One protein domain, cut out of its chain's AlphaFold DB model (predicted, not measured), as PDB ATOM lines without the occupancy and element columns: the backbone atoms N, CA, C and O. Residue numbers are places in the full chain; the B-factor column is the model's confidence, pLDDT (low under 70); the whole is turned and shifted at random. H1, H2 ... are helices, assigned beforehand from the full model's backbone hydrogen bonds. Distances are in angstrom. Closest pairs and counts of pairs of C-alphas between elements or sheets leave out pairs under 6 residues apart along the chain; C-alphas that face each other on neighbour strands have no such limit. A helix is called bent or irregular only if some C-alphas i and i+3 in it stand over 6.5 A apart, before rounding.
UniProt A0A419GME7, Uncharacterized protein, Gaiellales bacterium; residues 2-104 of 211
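This is residues 2 to 104 of the 211 residues of an uncharacterized protein of Gaiellales bacterium (UniProt A0A419GME7). One long helix, H2, slightly bent but running nearly straight, is the spine of a loose rod, and five short helices are strung loosely along it. H1 folds back at one end of H2 and H3 at the other; H4 and H5 pass its middle, and H6 packs on H1. The printed part has 103 residues, six helices in the order H1 to H6 and no named strand: all helix. It is loose, with a radius of gyration of the C-alphas of 17.6 A and spans of 58 by 27 by 20 A.

Find C-alpha 15 at (32.593, -13.089, 38.121), where H2, residues 15 to 45, begins. By its hydrogen bonds it was assigned as one helix, but it is bent: C-alphas 26 and 29 are 6.7 A apart. Arm H2a, residues 15 to 26, is 16.3 A long; arm H2b, residues 29 to 45, is 24.3 A and ends at (0.736, 3.355, 63.932). H1 is residues 2 to 10, H3 54 to 60, H4 66 to 74, H5 78 to 88, 15.5 A, and H6 90 to 99, ending at (26.977, 2.914, 28.867). H3 is irregular: C-alphas 55 and 58 are 7.6 A apart.

Start at the hub, H2, whose arms stand at a shallow tilt of 13 degrees. H2b and H3 form a helical hairpin, closest at the C-alphas of Val 41 and Leu 59, 6.4 A. H1 and H2a form another, only just touching with 3 pairs of C-alphas within 8 A, closest at Met 10 and Lys 21, 5.7 A. H2b and H4 only just touch, also with 3 pairs, closest at the C-alphas of Gly 31 and Met 72, 6.7 A. H6 touches H1 at a steep tilt of 42 degrees, closest at the C-alphas of Glu 2 and Phe 90, 6.7 A. H5 is close to H2b but not clearly touching, closest at the C-alphas of Leu 29 and Glu 85, 7.2 A. In H1, H2a, H2b, H4, H5 and H6 every O i to N i+4 pair is within hydrogen-bond range; H3 has 1 of 3, and 3 of 4 O i to N i+3 pairs.

The two C-alphas farthest apart, of Glu 50 and Asp 103, are 58.2 A apart. The printed part has no cut and no long link, and no printed residue is under 70 in pLDDT.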
ATOM      1  N   GLU A   2      10.539  -5.197  34.184       89.88
ATOM      2  CA  GLU A   2      11.566  -4.714  35.137       89.88
ATOM      3  C   GLU A   2      12.381  -5.851  35.780       89.88
ATOM      4  O   GLU A   2      13.607  -5.796  35.796       89.88
ATOM      5  N   GLY A   3      11.724  -6.930  36.220       91.75
ATOM      6  CA  GLY A   3      12.429  -8.105  36.747       91.75
ATOM      7  C   GLY A   3      13.377  -8.762  35.733       91.75
ATOM      8  O   GLY A   3      14.457  -9.203  36.103       91.75
ATOM      9  N   THR A   4      13.024  -8.777  34.442       93.44
ATOM     10  CA  THR A   4      13.910  -9.275  33.374       93.44
ATOM     11  C   THR A   4      15.111  -8.357  33.180       93.44
ATOM     12  O   THR A   4      16.214  -8.851  32.993       93.44
ATOM     13  N   LEU A   5      14.919  -7.037  33.257       93.25
ATOM     14  CA  LEU A   5      16.010  -6.068  33.166       93.25
ATOM     15  C   LEU A   5      17.002  -6.235  34.328       93.25
ATOM     16  O   LEU A   5      18.199  -6.350  34.089       93.25
ATOM     17  N   LYS A   6      16.498  -6.319  35.566       94.94
ATOM     18  CA  LYS A   6      17.304  -6.600  36.767       94.94
ATOM     19  C   LYS A   6      18.054  -7.923  36.646       94.94
ATOM     20  O   LYS A   6      19.241  -7.979  36.940       94.94
ATOM     21  N   TYR A   7      17.380  -8.965  36.161       94.44
ATOM     22  CA  TYR A   7      17.994 -10.266  35.916       94.44
ATOM     23  C   TYR A   7      19.137 -10.180  34.900       94.44
ATOM     24  O   TYR A   7      20.253 -10.574  35.204       94.44
ATOM     25  N   VAL A   8      18.894  -9.596  33.725       92.88
ATOM     26  CA  VAL A   8      19.933  -9.395  32.703       92.88
ATOM     27  C   VAL A   8      21.110  -8.604  33.270       92.88
ATOM     28  O   VAL A   8      22.250  -9.002  33.076       92.88
ATOM     29  N   TYR A   9      20.848  -7.529  34.011       93.81
ATOM     30  CA  TYR A   9      21.884  -6.703  34.629       93.81
ATOM     31  C   TYR A   9      22.734  -7.450  35.668       93.81
ATOM     32  O   TYR A   9      23.956  -7.274  35.693       93.81
ATOM     33  N   MET A  10      22.107  -8.297  36.495       94.00
ATOM     34  CA  MET A  10      22.797  -9.164  37.457       94.00
ATOM     35  C   MET A  10      23.750 -10.136  36.773       94.00
ATOM     36  O   MET A  10      24.866 -10.321  37.238       94.00
ATOM     37  N   MET A  11      23.323 -10.722  35.657       91.50
ATOM     38  CA  MET A  11      24.049 -11.777  34.943       91.50
ATOM     39  C   MET A  11      25.103 -11.229  33.961       91.50
ATOM     40  O   MET A  11      25.471 -11.905  33.002       91.50
ATOM     41  N   GLN A  12      25.548  -9.986  34.147       88.38
ATOM     42  CA  GLN A  12      26.470  -9.283  33.251       88.38
ATOM     43  C   GLN A  12      27.705  -8.803  34.003       88.38
ATOM     44  O   GLN A  12      27.581  -8.268  35.107       88.38
ATOM     45  N   GLY A  13      28.863  -8.922  33.355       88.19
ATOM     46  CA  GLY A  13      30.158  -8.524  33.898       88.19
ATOM     47  C   GLY A  13      31.059  -9.709  34.234       88.19
ATOM     48  O   GLY A  13      30.763 -10.860  33.906       88.19
ATOM     49  N   GLU A  14      32.162  -9.405  34.900       90.50
ATOM     50  CA  GLU A  14      33.124 -10.377  35.400       90.50
ATOM     51  C   GLU A  14      32.602 -11.097  36.657       90.50
ATOM     52  O   GLU A  14      31.782 -10.548  37.399       90.50
ATOM     53  N   PRO A  15      33.104 -12.302  36.994       90.94
ATOM     54  CA  PRO A  15      32.593 -13.089  38.121       90.94
ATOM     55  C   PRO A  15      32.545 -12.351  39.469       90.94
ATOM     56  O   PRO A  15      31.695 -12.645  40.309       90.94
ATOM     57  N   HIS A  16      33.461 -11.408  39.700       94.00
ATOM     58  CA  HIS A  16      33.461 -10.589  40.913       94.00
ATOM     59  C   HIS A  16      32.335  -9.542  40.913       94.00
ATOM     60  O   HIS A  16      31.702  -9.344  41.949       94.00
ATOM     61  N   GLU A  17      32.030  -8.940  39.761       93.94
ATOM     62  CA  GLU A  17      30.924  -7.992  39.591       93.94
ATOM     63  C   GLU A  17      29.574  -8.692  39.754       93.94
ATOM     64  O   GLU A  17      28.677  -8.155  40.400       93.94
ATOM     65  N   LEU A  18      29.437  -9.916  39.228       93.00
ATOM     66  CA  LEU A  18      28.239 -10.743  39.414       93.00
ATOM     67  C   LEU A  18      27.979 -10.995  40.902       93.00
ATOM     68  O   LEU A  18      26.875 -10.750  41.383       93.00
ATOM     69  N   ARG A  19      29.000 -11.441  41.647       93.94
ATOM     70  CA  ARG A  19      28.882 -11.672  43.097       93.94
ATOM     71  C   ARG A  19      28.494 -10.402  43.843       93.94
ATOM     72  O   ARG A  19      27.606 -10.453  44.686       93.94
ATOM     73  N   GLN A  20      29.112  -9.273  43.498       95.56
ATOM     74  CA  GLN A  20      28.759  -7.986  44.085       95.56
ATOM     75  C   GLN A  20      27.293  -7.632  43.810       95.56
ATOM     76  O   GLN A  20      26.565  -7.293  44.735       95.56
ATOM     77  N   LYS A  21      26.833  -7.739  42.558       96.19
ATOM     78  CA  LYS A  21      25.441  -7.436  42.195       96.19
ATOM     79  C   LYS A  21      24.448  -8.357  42.902       96.19
ATOM     80  O   LYS A  21      23.391  -7.892  43.315       96.19
ATOM     81  N   VAL A  22      24.776  -9.639  43.063       94.31
ATOM     82  CA  VAL A  22      23.943 -10.592  43.812       94.31
ATOM     83  C   VAL A  22      23.852 -10.198  45.286       94.31
ATOM     84  O   VAL A  22      22.741 -10.120  45.798       94.31
ATOM     85  N   ALA A  23      24.973  -9.887  45.942       94.75
ATOM     86  CA  ALA A  23      24.975  -9.438  47.336       94.75
ATOM     87  C   ALA A  23      24.182  -8.129  47.509       94.75
ATOM     88  O   ALA A  23      23.305  -8.030  48.367       94.75
ATOM     89  N   GLU A  24      24.398  -7.150  46.625       95.69
ATOM     90  CA  GLU A  24      23.630  -5.901  46.624       95.69
ATOM     91  C   GLU A  24      22.120  -6.168  46.500       95.69
ATOM     92  O   GLU A  24      21.324  -5.617  47.263       95.69
ATOM     93  N   TYR A  25      21.712  -7.017  45.553       95.44
ATOM     94  CA  TYR A  25      20.303  -7.279  45.259       95.44
ATOM     95  C   TYR A  25      19.599  -8.133  46.315       95.44
ATOM     96  O   TYR A  25      18.438  -7.875  46.634       95.44
ATOM     97  N   TRP A  26      20.275  -9.165  46.819       93.31
ATOM     98  CA  TRP A  26      19.688 -10.175  47.698       93.31
ATOM     99  C   TRP A  26      19.811  -9.827  49.182       93.31
ATOM    100  O   TRP A  26      18.932 -10.178  49.962       93.31
ATOM    101  N   GLU A  27      20.872  -9.122  49.575       90.50
ATOM    102  CA  GLU A  27      21.189  -8.876  50.985       90.50
ATOM    103  C   GLU A  27      21.006  -7.394  51.329       90.50
ATOM    104  O   GLU A  27      20.275  -7.045  52.254       90.50
ATOM    105  N   THR A  28      21.605  -6.496  50.541       93.06
ATOM    106  CA  THR A  28      21.653  -5.066  50.881       93.06
ATOM    107  C   THR A  28      20.337  -4.324  50.617       93.06
ATOM    108  O   THR A  28      19.796  -3.666  51.510       93.06
ATOM    109  N   LEU A  29      19.798  -4.393  49.394       93.62
ATOM    110  CA  LEU A  29      18.583  -3.653  49.018       93.62
ATOM    111  C   LEU A  29      17.344  -4.042  49.843       93.62
ATOM    112  O   LEU A  29      16.584  -3.134  50.206       93.62
ATOM    113  N   PRO A  30      17.108  -5.329  50.177       93.12
ATOM    114  CA  PRO A  30      15.996  -5.701  51.044       93.12
ATOM    115  C   PRO A  30      16.088  -5.039  52.418       93.12
ATOM    116  O   PRO A  30      15.081  -4.515  52.886       93.12
ATOM    117  N   GLY A  31      17.286  -4.946  53.008       91.69
ATOM    118  CA  GLY A  31      17.499  -4.224  54.266       91.69
ATOM    119  C   GLY A  31      17.069  -2.754  54.183       91.69
ATOM    120  O   GLY A  31      16.369  -2.247  55.061       91.69
ATOM    121  N   PHE A  32      17.387  -2.067  53.080       91.56
ATOM    122  CA  PHE A  32      16.952  -0.676  52.878       91.56
ATOM    123  C   PHE A  32      15.429  -0.550  52.770       91.56
ATOM    124  O   PHE A  32      14.841   0.379  53.331       91.56
ATOM    125  N   SER A  33      14.791  -1.491  52.072       91.75
ATOM    126  CA  SER A  33      13.334  -1.551  51.942       91.75
ATOM    127  C   SER A  33      12.650  -1.818  53.287       91.75
ATOM    128  O   SER A  33      11.663  -1.154  53.617       91.75
ATOM    129  N   SER A  34      13.198  -2.731  54.092       92.81
ATOM    130  CA  SER A  34      12.698  -3.054  55.431       92.81
ATOM    131  C   SER A  34      12.773  -1.848  56.362       92.81
ATOM    132  O   SER A  34      11.768  -1.515  56.983       92.81
ATOM    133  N   MET A  35      13.888  -1.105  56.373       91.56
ATOM    134  CA  MET A  35      13.992   0.142  57.146       91.56
ATOM    135  C   MET A  35      12.921   1.165  56.748       91.56
ATOM    136  O   MET A  35      12.204   1.678  57.602       91.56
ATOM    137  N   LYS A  36      12.757   1.438  55.446       91.56
ATOM    138  CA  LYS A  36      11.733   2.387  54.966       91.56
ATOM    139  C   LYS A  36      10.317   1.933  55.311       91.56
ATOM    140  O   LYS A  36       9.451   2.764  55.589       91.56
ATOM    141  N   THR A  37      10.075   0.624  55.252       94.62
ATOM    142  CA  THR A  37       8.790   0.025  55.606       94.62
ATOM    143  C   THR A  37       8.522   0.194  57.094       94.62
ATOM    144  O   THR A  37       7.463   0.717  57.430       94.62
ATOM    145  N   SER A  38       9.493  -0.132  57.951       96.00
ATOM    146  CA  SER A  38       9.436   0.106  59.396       96.00
ATOM    147  C   SER A  38       9.117   1.571  59.699       96.00
ATOM    148  O   SER A  38       8.102   1.846  60.330       96.00
ATOM    149  N   ASP A  39       9.883   2.523  59.152       93.75
ATOM    150  CA  ASP A  39       9.681   3.964  59.383       93.75
ATOM    151  C   ASP A  39       8.286   4.453  58.942       93.75
ATOM    152  O   ASP A  39       7.740   5.425  59.473       93.75
ATOM    153  N   ARG A  40       7.716   3.858  57.887       96.06
ATOM    154  CA  ARG A  40       6.367   4.195  57.408       96.06
ATOM    155  C   ARG A  40       5.300   3.589  58.311       96.06
ATOM    156  O   ARG A  40       4.309   4.258  58.592       96.06
ATOM    157  N   VAL A  41       5.493   2.345  58.736       96.62
ATOM    158  CA  VAL A  41       4.565   1.656  59.630       96.62
ATOM    159  C   VAL A  41       4.540   2.326  61.000       96.62
ATOM    160  O   VAL A  41       3.455   2.580  61.502       96.62
ATOM    161  N   GLU A  42       5.687   2.696  61.568       96.25
ATOM    162  CA  GLU A  42       5.756   3.430  62.839       96.25
ATOM    163  C   GLU A  42       4.967   4.741  62.778       96.25
ATOM    164  O   GLU A  42       4.147   5.010  63.653       96.25
ATOM    165  N   ARG A  43       5.151   5.521  61.704       96.31
ATOM    166  CA  ARG A  43       4.387   6.756  61.475       96.31
ATOM    167  C   ARG A  43       2.893   6.504  61.335       96.31
ATOM    168  O   ARG A  43       2.107   7.269  61.867       96.31
ATOM    169  N   PHE A  44       2.500   5.445  60.634       96.62
ATOM    170  CA  PHE A  44       1.092   5.082  60.505       96.62
ATOM    171  C   PHE A  44       0.489   4.667  61.856       96.62
ATOM    172  O   PHE A  44      -0.574   5.150  62.228       96.62
ATOM    173  N   LEU A  45       1.186   3.821  62.620       96.50
ATOM    174  CA  LEU A  45       0.736   3.355  63.932       96.50
ATOM    175  C   LEU A  45       0.656   4.481  64.970       96.50
ATOM    176  O   LEU A  45      -0.114   4.372  65.917       96.50
ATOM    177  N   ALA A  46       1.413   5.566  64.808       96.31
ATOM    178  CA  ALA A  46       1.300   6.736  65.675       96.31
ATOM    179  C   ALA A  46      -0.043   7.482  65.522       96.31
ATOM    180  O   ALA A  46      -0.455   8.174  66.449       96.31
ATOM    181  N   GLU A  47      -0.727   7.323  64.385       96.81
ATOM    182  CA  GLU A  47      -1.944   8.072  64.035       96.81
ATOM    183  C   GLU A  47      -3.239   7.265  64.233       96.81
ATOM    184  O   GLU A  47      -4.336   7.826  64.199       96.81
ATOM    185  N   VAL A  48      -3.150   5.942  64.421       95.75
ATOM    186  CA  VAL A  48      -4.334   5.080  64.561       95.75
ATOM    187  C   VAL A  48      -4.808   4.977  66.016       95.75
ATOM    188  O   VAL A  48      -3.989   4.963  66.940       95.75
ATOM    189  N   PRO A  49      -6.125   4.836  66.253       92.81
ATOM    190  CA  PRO A  49      -6.637   4.492  67.571       92.81
ATOM    191  C   PRO A  49      -6.189   3.079  67.969       92.81
ATOM    192  O   PRO A  49      -6.145   2.164  67.147       92.81
ATOM    193  N   GLU A  50      -5.859   2.911  69.252       94.06
ATOM    194  CA  GLU A  50      -5.425   1.637  69.843       94.06
ATOM    195  C   GLU A  50      -4.338   0.898  69.030       94.06
ATOM    196  O   GLU A  50      -4.513  -0.262  68.649       94.06
ATOM    197  N   PRO A  51      -3.150   1.491  68.816       92.12
ATOM    198  CA  PRO A  51      -2.113   0.924  67.940       92.12
ATOM    199  C   PRO A  51      -1.539  -0.422  68.407       92.12
ATOM    200  O   PRO A  51      -0.773  -1.066  67.689       92.12
ATOM    201  N   LYS A  52      -1.909  -0.871  69.613       93.94
ATOM    202  CA  LYS A  52      -1.547  -2.167  70.205       93.94
ATOM    203  C   LYS A  52      -2.616  -3.254  70.016       93.94
ATOM    204  O   LYS A  52      -2.371  -4.392  70.411       93.94
ATOM    205  N   SER A  53      -3.765  -2.946  69.407       94.75
ATOM    206  CA  SER A  53      -4.844  -3.911  69.161       94.75
ATOM    207  C   SER A  53      -4.401  -5.052  68.229       94.75
ATOM    208  O   SER A  53      -3.382  -4.962  67.534       94.75
ATOM    209  N   LEU A  54      -5.139  -6.165  68.210       95.25
ATOM    210  CA  LEU A  54      -4.809  -7.316  67.359       95.25
ATOM    211  C   LEU A  54      -4.888  -6.982  65.857       95.25
ATOM    212  O   LEU A  54      -4.122  -7.544  65.079       95.25
ATOM    213  N   GLU A  55      -5.748  -6.034  65.476       95.69
ATOM    214  CA  GLU A  55      -5.932  -5.549  64.100       95.69
ATOM    215  C   GLU A  55      -4.614  -5.080  63.468       95.69
ATOM    216  O   GLU A  55      -4.319  -5.402  62.319       95.69
ATOM    217  N   TRP A  56      -3.767  -4.408  64.252       96.56
ATOM    218  CA  TRP A  56      -2.499  -3.851  63.776       96.56
ATOM    219  C   TRP A  56      -1.291  -4.776  63.958       96.56
ATOM    220  O   TRP A  56      -0.158  -4.360  63.707       96.56
ATOM    221  N   LYS A  57      -1.488  -6.025  64.405       95.31
ATOM    222  CA  LYS A  57      -0.377  -6.947  64.695       95.31
ATOM    223  C   LYS A  57       0.512  -7.185  63.475       95.31
ATOM    224  O   LYS A  57       1.723  -7.055  63.588       95.31
ATOM    225  N   SER A  58      -0.087  -7.447  62.315       95.69
ATOM    226  CA  SER A  58       0.652  -7.701  61.072       95.69
ATOM    227  C   SER A  58       1.542  -6.531  60.648       95.69
ATOM    228  O   SER A  58       2.579  -6.751  60.037       95.69
ATOM    229  N   LEU A  59       1.157  -5.294  60.979       95.25
ATOM    230  CA  LEU A  59       1.985  -4.116  60.743       95.25
ATOM    231  C   LEU A  59       3.088  -4.000  61.793       95.25
ATOM    232  O   LEU A  59       4.237  -3.775  61.436       95.25
ATOM    233  N   ARG A  60       2.775  -4.204  63.077       95.56
ATOM    234  CA  ARG A  60       3.790  -4.190  64.144       95.56
ATOM    235  C   ARG A  60       4.903  -5.210  63.916       95.56
ATOM    236  O   ARG A  60       6.049  -4.890  64.196       95.56
ATOM    237  N   ASP A  61       4.584  -6.373  63.356       95.44
ATOM    238  CA  ASP A  61       5.570  -7.408  63.018       95.44
ATOM    239  C   ASP A  61       6.563  -6.955  61.914       95.44
ATOM    240  O   ASP A  61       7.584  -7.603  61.703       95.44
ATOM    241  N   LEU A  62       6.295  -5.839  61.215       95.31
ATOM    242  CA  LEU A  62       7.199  -5.218  60.232       95.31
ATOM    243  C   LEU A  62       8.093  -4.117  60.831       95.31
ATOM    244  O   LEU A  62       8.931  -3.562  60.114       95.31
ATOM    245  N   VAL A  63       7.875  -3.735  62.092       95.69
ATOM    246  CA  VAL A  63       8.647  -2.683  62.759       95.69
ATOM    247  C   VAL A  63       9.957  -3.274  63.264       95.69
ATOM    248  O   VAL A  63       9.957  -4.190  64.082       95.69
ATOM    249  N   LEU A  64      11.065  -2.724  62.779       94.12
ATOM    250  CA  LEU A  64      12.407  -3.096  63.211       94.12
ATOM    251  C   LEU A  64      12.719  -2.460  64.567       94.12
ATOM    252  O   LEU A  64      12.371  -1.305  64.825       94.12
ATOM    253  N   THR A  65      13.435  -3.195  65.407       93.06
ATOM    254  CA  THR A  65      14.035  -2.682  66.638       93.06
ATOM    255  C   THR A  65      15.130  -1.656  66.333       93.06
ATOM    256  O   THR A  65      15.670  -1.591  65.225       93.06
ATOM    257  N   GLU A  66      15.476  -0.826  67.320       87.94
ATOM    258  CA  GLU A  66      16.544   0.166  67.143       87.94
ATOM    259  C   GLU A  66      17.915  -0.483  66.912       87.94
ATOM    260  O   GLU A  66      18.700   0.057  66.133       87.94
ATOM    261  N   ASP A  67      18.164  -1.660  67.496       88.81
ATOM    262  CA  ASP A  67      19.388  -2.437  67.268       88.81
ATOM    263  C   ASP A  67      19.452  -2.940  65.815       88.81
ATOM    264  O   ASP A  67      20.428  -2.673  65.116       88.81
ATOM    265  N   GLU A  68      18.369  -3.527  65.287       89.44
ATOM    266  CA  GLU A  68      18.298  -3.945  63.875       89.44
ATOM    267  C   GLU A  68      18.490  -2.760  62.912       89.44
ATOM    268  O   GLU A  68      19.174  -2.867  61.891       89.44
ATOM    269  N   LYS A  69      17.909  -1.594  63.231       85.56
ATOM    270  CA  LYS A  69      18.112  -0.368  62.443       85.56
ATOM    271  C   LYS A  69      19.552   0.139  62.540       85.56
ATOM    272  O   LYS A  69      20.030   0.737  61.572       85.56
ATOM    273  N   ALA A  70      20.209  -0.005  63.689       85.19
ATOM    274  CA  ALA A  70      21.588   0.427  63.897       85.19
ATOM    275  C   ALA A  70      22.557  -0.445  63.093       85.19
ATOM    276  O   ALA A  70      23.351   0.110  62.328       85.19
ATOM    277  N   ASP A  71      22.403  -1.766  63.167       84.75
ATOM    278  CA  ASP A  71      23.190  -2.737  62.403       84.75
ATOM    279  C   ASP A  71      23.085  -2.454  60.896       84.75
ATOM    280  O   ASP A  71      24.089  -2.275  60.208       84.75
ATOM    281  N   MET A  72      21.867  -2.249  60.378       81.38
ATOM    282  CA  MET A  72      21.654  -1.921  58.959       81.38
ATOM    283  C   MET A  72      22.216  -0.552  58.532       81.38
ATOM    284  O   MET A  72      22.454  -0.314  57.343       81.38
ATOM    285  N   LYS A  73      22.389   0.395  59.466       78.75
ATOM    286  CA  LYS A  73      22.964   1.726  59.191       78.75
ATOM    287  C   LYS A  73      24.489   1.729  59.259       78.75
ATOM    288  O   LYS A  73      25.082   2.626  58.655       78.75
ATOM    289  N   GLN A  74      25.098   0.784  59.975       79.69
ATOM    290  CA  GLN A  74      26.544   0.723  60.181       79.69
ATOM    291  C   GLN A  74      27.300   0.561  58.856       79.69
ATOM    292  O   GLN A  74      28.326   1.209  58.651       79.69
ATOM    293  N   ASP A  75      26.731  -0.201  57.923       78.06
ATOM    294  CA  ASP A  75      27.382  -0.525  56.650       78.06
ATOM    295  C   ASP A  75      27.192   0.548  55.564       78.06
ATOM    296  O   ASP A  75      28.006   0.665  54.645       78.06
ATOM    297  N   PHE A  76      26.133   1.367  55.650       85.62
ATOM    298  CA  PHE A  76      25.798   2.335  54.599       85.62
ATOM    299  C   PHE A  76      25.268   3.676  55.125       85.62
ATOM    300  O   PHE A  76      24.142   3.817  55.624       85.62
ATOM    301  N   SER A  77      26.014   4.745  54.831       88.94
ATOM    302  CA  SER A  77      25.522   6.117  54.980       88.94
ATOM    303  C   SER A  77      24.279   6.369  54.119       88.94
ATOM    304  O   SER A  77      24.073   5.752  53.072       88.94
ATOM    305  N   ARG A  78      23.457   7.354  54.503       88.06
ATOM    306  CA  ARG A  78      22.261   7.756  53.734       88.06
ATOM    307  C   ARG A  78      22.574   8.055  52.261       88.06
ATOM    308  O   ARG A  78      21.783   7.716  51.384       88.06
ATOM    309  N   LYS A  79      23.732   8.666  51.992       91.44
ATOM    310  CA  LYS A  79      24.192   8.972  50.633       91.44
ATOM    311  C   LYS A  79      24.506   7.697  49.849       91.44
ATOM    312  O   LYS A  79      24.049   7.570  48.719       91.44
ATOM    313  N   GLN A  80      25.235   6.751  50.443       92.38
ATOM    314  CA  GLN A  80      25.549   5.472  49.798       92.38
ATOM    315  C   GLN A  80      24.281   4.667  49.504       92.38
ATOM    316  O   GLN A  80      24.139   4.156  48.398       92.38
ATOM    317  N   ARG A  81      23.322   4.647  50.440       91.75
ATOM    318  CA  ARG A  81      22.010   4.018  50.226       91.75
ATOM    319  C   ARG A  81      21.297   4.606  49.016       91.75
ATOM    320  O   ARG A  81      20.920   3.869  48.116       91.75
ATOM    321  N   SER A  82      21.197   5.933  48.948       92.75
ATOM    322  CA  SER A  82      20.563   6.612  47.814       92.75
ATOM    323  C   SER A  82      21.259   6.324  46.481       92.75
ATOM    324  O   SER A  82      20.578   6.174  45.472       92.75
ATOM    325  N   ILE A  83      22.593   6.253  46.460       94.88
ATOM    326  CA  ILE A  83      23.356   5.919  45.249       94.88
ATOM    327  C   ILE A  83      23.053   4.486  44.811       94.88
ATOM    328  O   ILE A  83      22.790   4.256  43.632       94.88
ATOM    329  N   LEU A  84      23.053   3.535  45.748       95.06
ATOM    330  CA  LEU A  84      22.802   2.131  45.443       95.06
ATOM    331  C   LEU A  84      21.356   1.898  44.979       95.06
ATOM    332  O   LEU A  84      21.128   1.216  43.985       95.06
ATOM    333  N   GLU A  85      20.379   2.527  45.628       94.81
ATOM    334  CA  GLU A  85      18.981   2.487  45.185       94.81
ATOM    335  C   GLU A  85      18.809   3.090  43.790       94.81
ATOM    336  O   GLU A  85      18.088   2.539  42.961       94.81
ATOM    337  N   GLN A  86      19.508   4.192  43.500       95.50
ATOM    338  CA  GLN A  86      19.475   4.802  42.177       95.50
ATOM    339  C   GLN A  86      20.123   3.901  41.119       95.50
ATOM    340  O   GLN A  86      19.572   3.785  40.025       95.50
ATOM    341  N   LYS A  87      21.241   3.239  41.437       95.56
ATOM    342  CA  LYS A  87      21.893   2.237  40.575       95.56
ATOM    343  C   LYS A  87      20.924   1.113  40.203       95.56
ATOM    344  O   LYS A  87      20.796   0.778  39.031       95.56
ATOM    345  N   TRP A  88      20.178   0.603  41.181       96.56
ATOM    346  CA  TRP A  88      19.212  -0.486  40.999       96.56
ATOM    347  C   TRP A  88      17.815  -0.053  40.541       96.56
ATOM    348  O   TRP A  88      16.941  -0.900  40.318       96.56
ATOM    349  N   SER A  89      17.592   1.252  40.376       94.62
ATOM    350  CA  SER A  89      16.379   1.772  39.751       94.62
ATOM    351  C   SER A  89      16.311   1.357  38.281       94.62
ATOM    352  O   SER A  89      17.335   1.119  37.639       94.62
ATOM    353  N   PHE A  90      15.102   1.319  37.715       93.81
ATOM    354  CA  PHE A  90      14.913   1.008  36.297       93.81
ATOM    355  C   PHE A  90      15.789   1.897  35.395       93.81
ATOM    356  O   PHE A  90      16.550   1.397  34.568       93.81
ATOM    357  N   SER A  91      15.735   3.216  35.600       92.62
ATOM    358  CA  SER A  91      16.523   4.183  34.831       92.62
ATOM    359  C   SER A  91      18.027   4.053  35.077       92.62
ATOM    360  O   SER A  91      18.806   4.247  34.147       92.62
ATOM    361  N   GLY A  92      18.440   3.711  36.303       95.31
ATOM    362  CA  GLY A  92      19.839   3.444  36.643       95.31
ATOM    363  C   GLY A  92      20.401   2.268  35.855       95.31
ATOM    364  O   GLY A  92      21.400   2.421  35.155       95.31
ATOM    365  N   ILE A  93      19.693   1.137  35.866       95.38
ATOM    366  CA  ILE A  93      20.099  -0.067  35.136       95.38
ATOM    367  C   ILE A  93      20.114   0.176  33.624       95.38
ATOM    368  O   ILE A  93      21.075  -0.202  32.956       95.38
ATOM    369  N   ILE A  94      19.085   0.829  33.068       93.38
ATOM    370  CA  ILE A  94      19.061   1.193  31.640       93.38
ATOM    371  C   ILE A  94      20.279   2.046  31.281       93.38
ATOM    372  O   ILE A  94      20.927   1.782  30.270       93.38
ATOM    373  N   LYS A  95      20.609   3.044  32.109       92.88
ATOM    374  CA  LYS A  95      21.764   3.916  31.888       92.88
ATOM    375  C   LYS A  95      23.071   3.126  31.907       92.88
ATOM    376  O   LYS A  95      23.879   3.303  31.003       92.88
ATOM    377  N   GLU A  96      23.278   2.260  32.894       92.75
ATOM    378  CA  GLU A  96      24.502   1.457  32.984       92.75
ATOM    379  C   GLU A  96      24.644   0.475  31.818       92.75
ATOM    380  O   GLU A  96      25.707   0.408  31.205       92.75
ATOM    381  N   LEU A  97      23.569  -0.228  31.450       91.00
ATOM    382  CA  LEU A  97      23.577  -1.135  30.298       91.00
ATOM    383  C   LEU A  97      23.790  -0.392  28.973       91.00
ATOM    384  O   LEU A  97      24.430  -0.915  28.068       91.00
ATOM    385  N   PHE A  98      23.274   0.830  28.843       89.75
ATOM    386  CA  PHE A  98      23.538   1.663  27.671       89.75
ATOM    387  C   PHE A  98      25.011   2.097  27.614       89.75
ATOM    388  O   PHE A  98      25.645   2.028  26.563       89.75
ATOM    389  N   MET A  99      25.576   2.501  28.755       89.50
ATOM    390  CA  MET A  99      26.977   2.914  28.867       89.50
ATOM    391  C   MET A  99      27.968   1.760  28.691       89.50
ATOM    392  O   MET A  99      29.118   2.016  28.345       89.50
ATOM    393  N   SER A 100      27.545   0.505  28.871       86.56
ATOM    394  CA  SER A 100      28.408  -0.657  28.640       86.56
ATOM    395  C   SER A 100      28.753  -0.881  27.161       86.56
ATOM    396  O   SER A 100      29.529  -1.783  26.860       86.56
ATOM    397  N   GLY A 101      28.147  -0.130  26.229       82.75
ATOM    398  CA  GLY A 101      28.463  -0.192  24.796       82.75
ATOM    399  C   GLY A 101      28.117  -1.526  24.130       82.75
ATOM    400  O   GLY A 101      28.669  -1.862  23.087       82.75
ATOM    401  N   ARG A 102      27.227  -2.318  24.737       82.06
ATOM    402  CA  ARG A 102      26.885  -3.654  24.245       82.06
ATOM    403  C   ARG A 102      25.814  -3.601  23.165       82.06
ATOM    404  O   ARG A 102      24.617  -3.549  23.454       82.06
ATOM    405  N   ASP A 103      26.255  -3.678  21.914       84.44
ATOM    406  CA  ASP A 103      25.367  -3.647  20.748       84.44
ATOM    407  C   ASP A 103      24.343  -4.788  20.738       84.44
ATOM    408  O   ASP A 103      23.193  -4.584  20.347       84.44
ATOM    409  N   ASP A 104      24.707  -5.961  21.260       82.50
ATOM    410  CA  ASP A 104      23.811  -7.117  21.343       82.50
ATOM    411  C   ASP A 104      22.632  -6.916  22.315       82.50
ATOM    412  O   ASP A 104      21.636  -7.638  22.247       82.50
TER     413      ASP A 104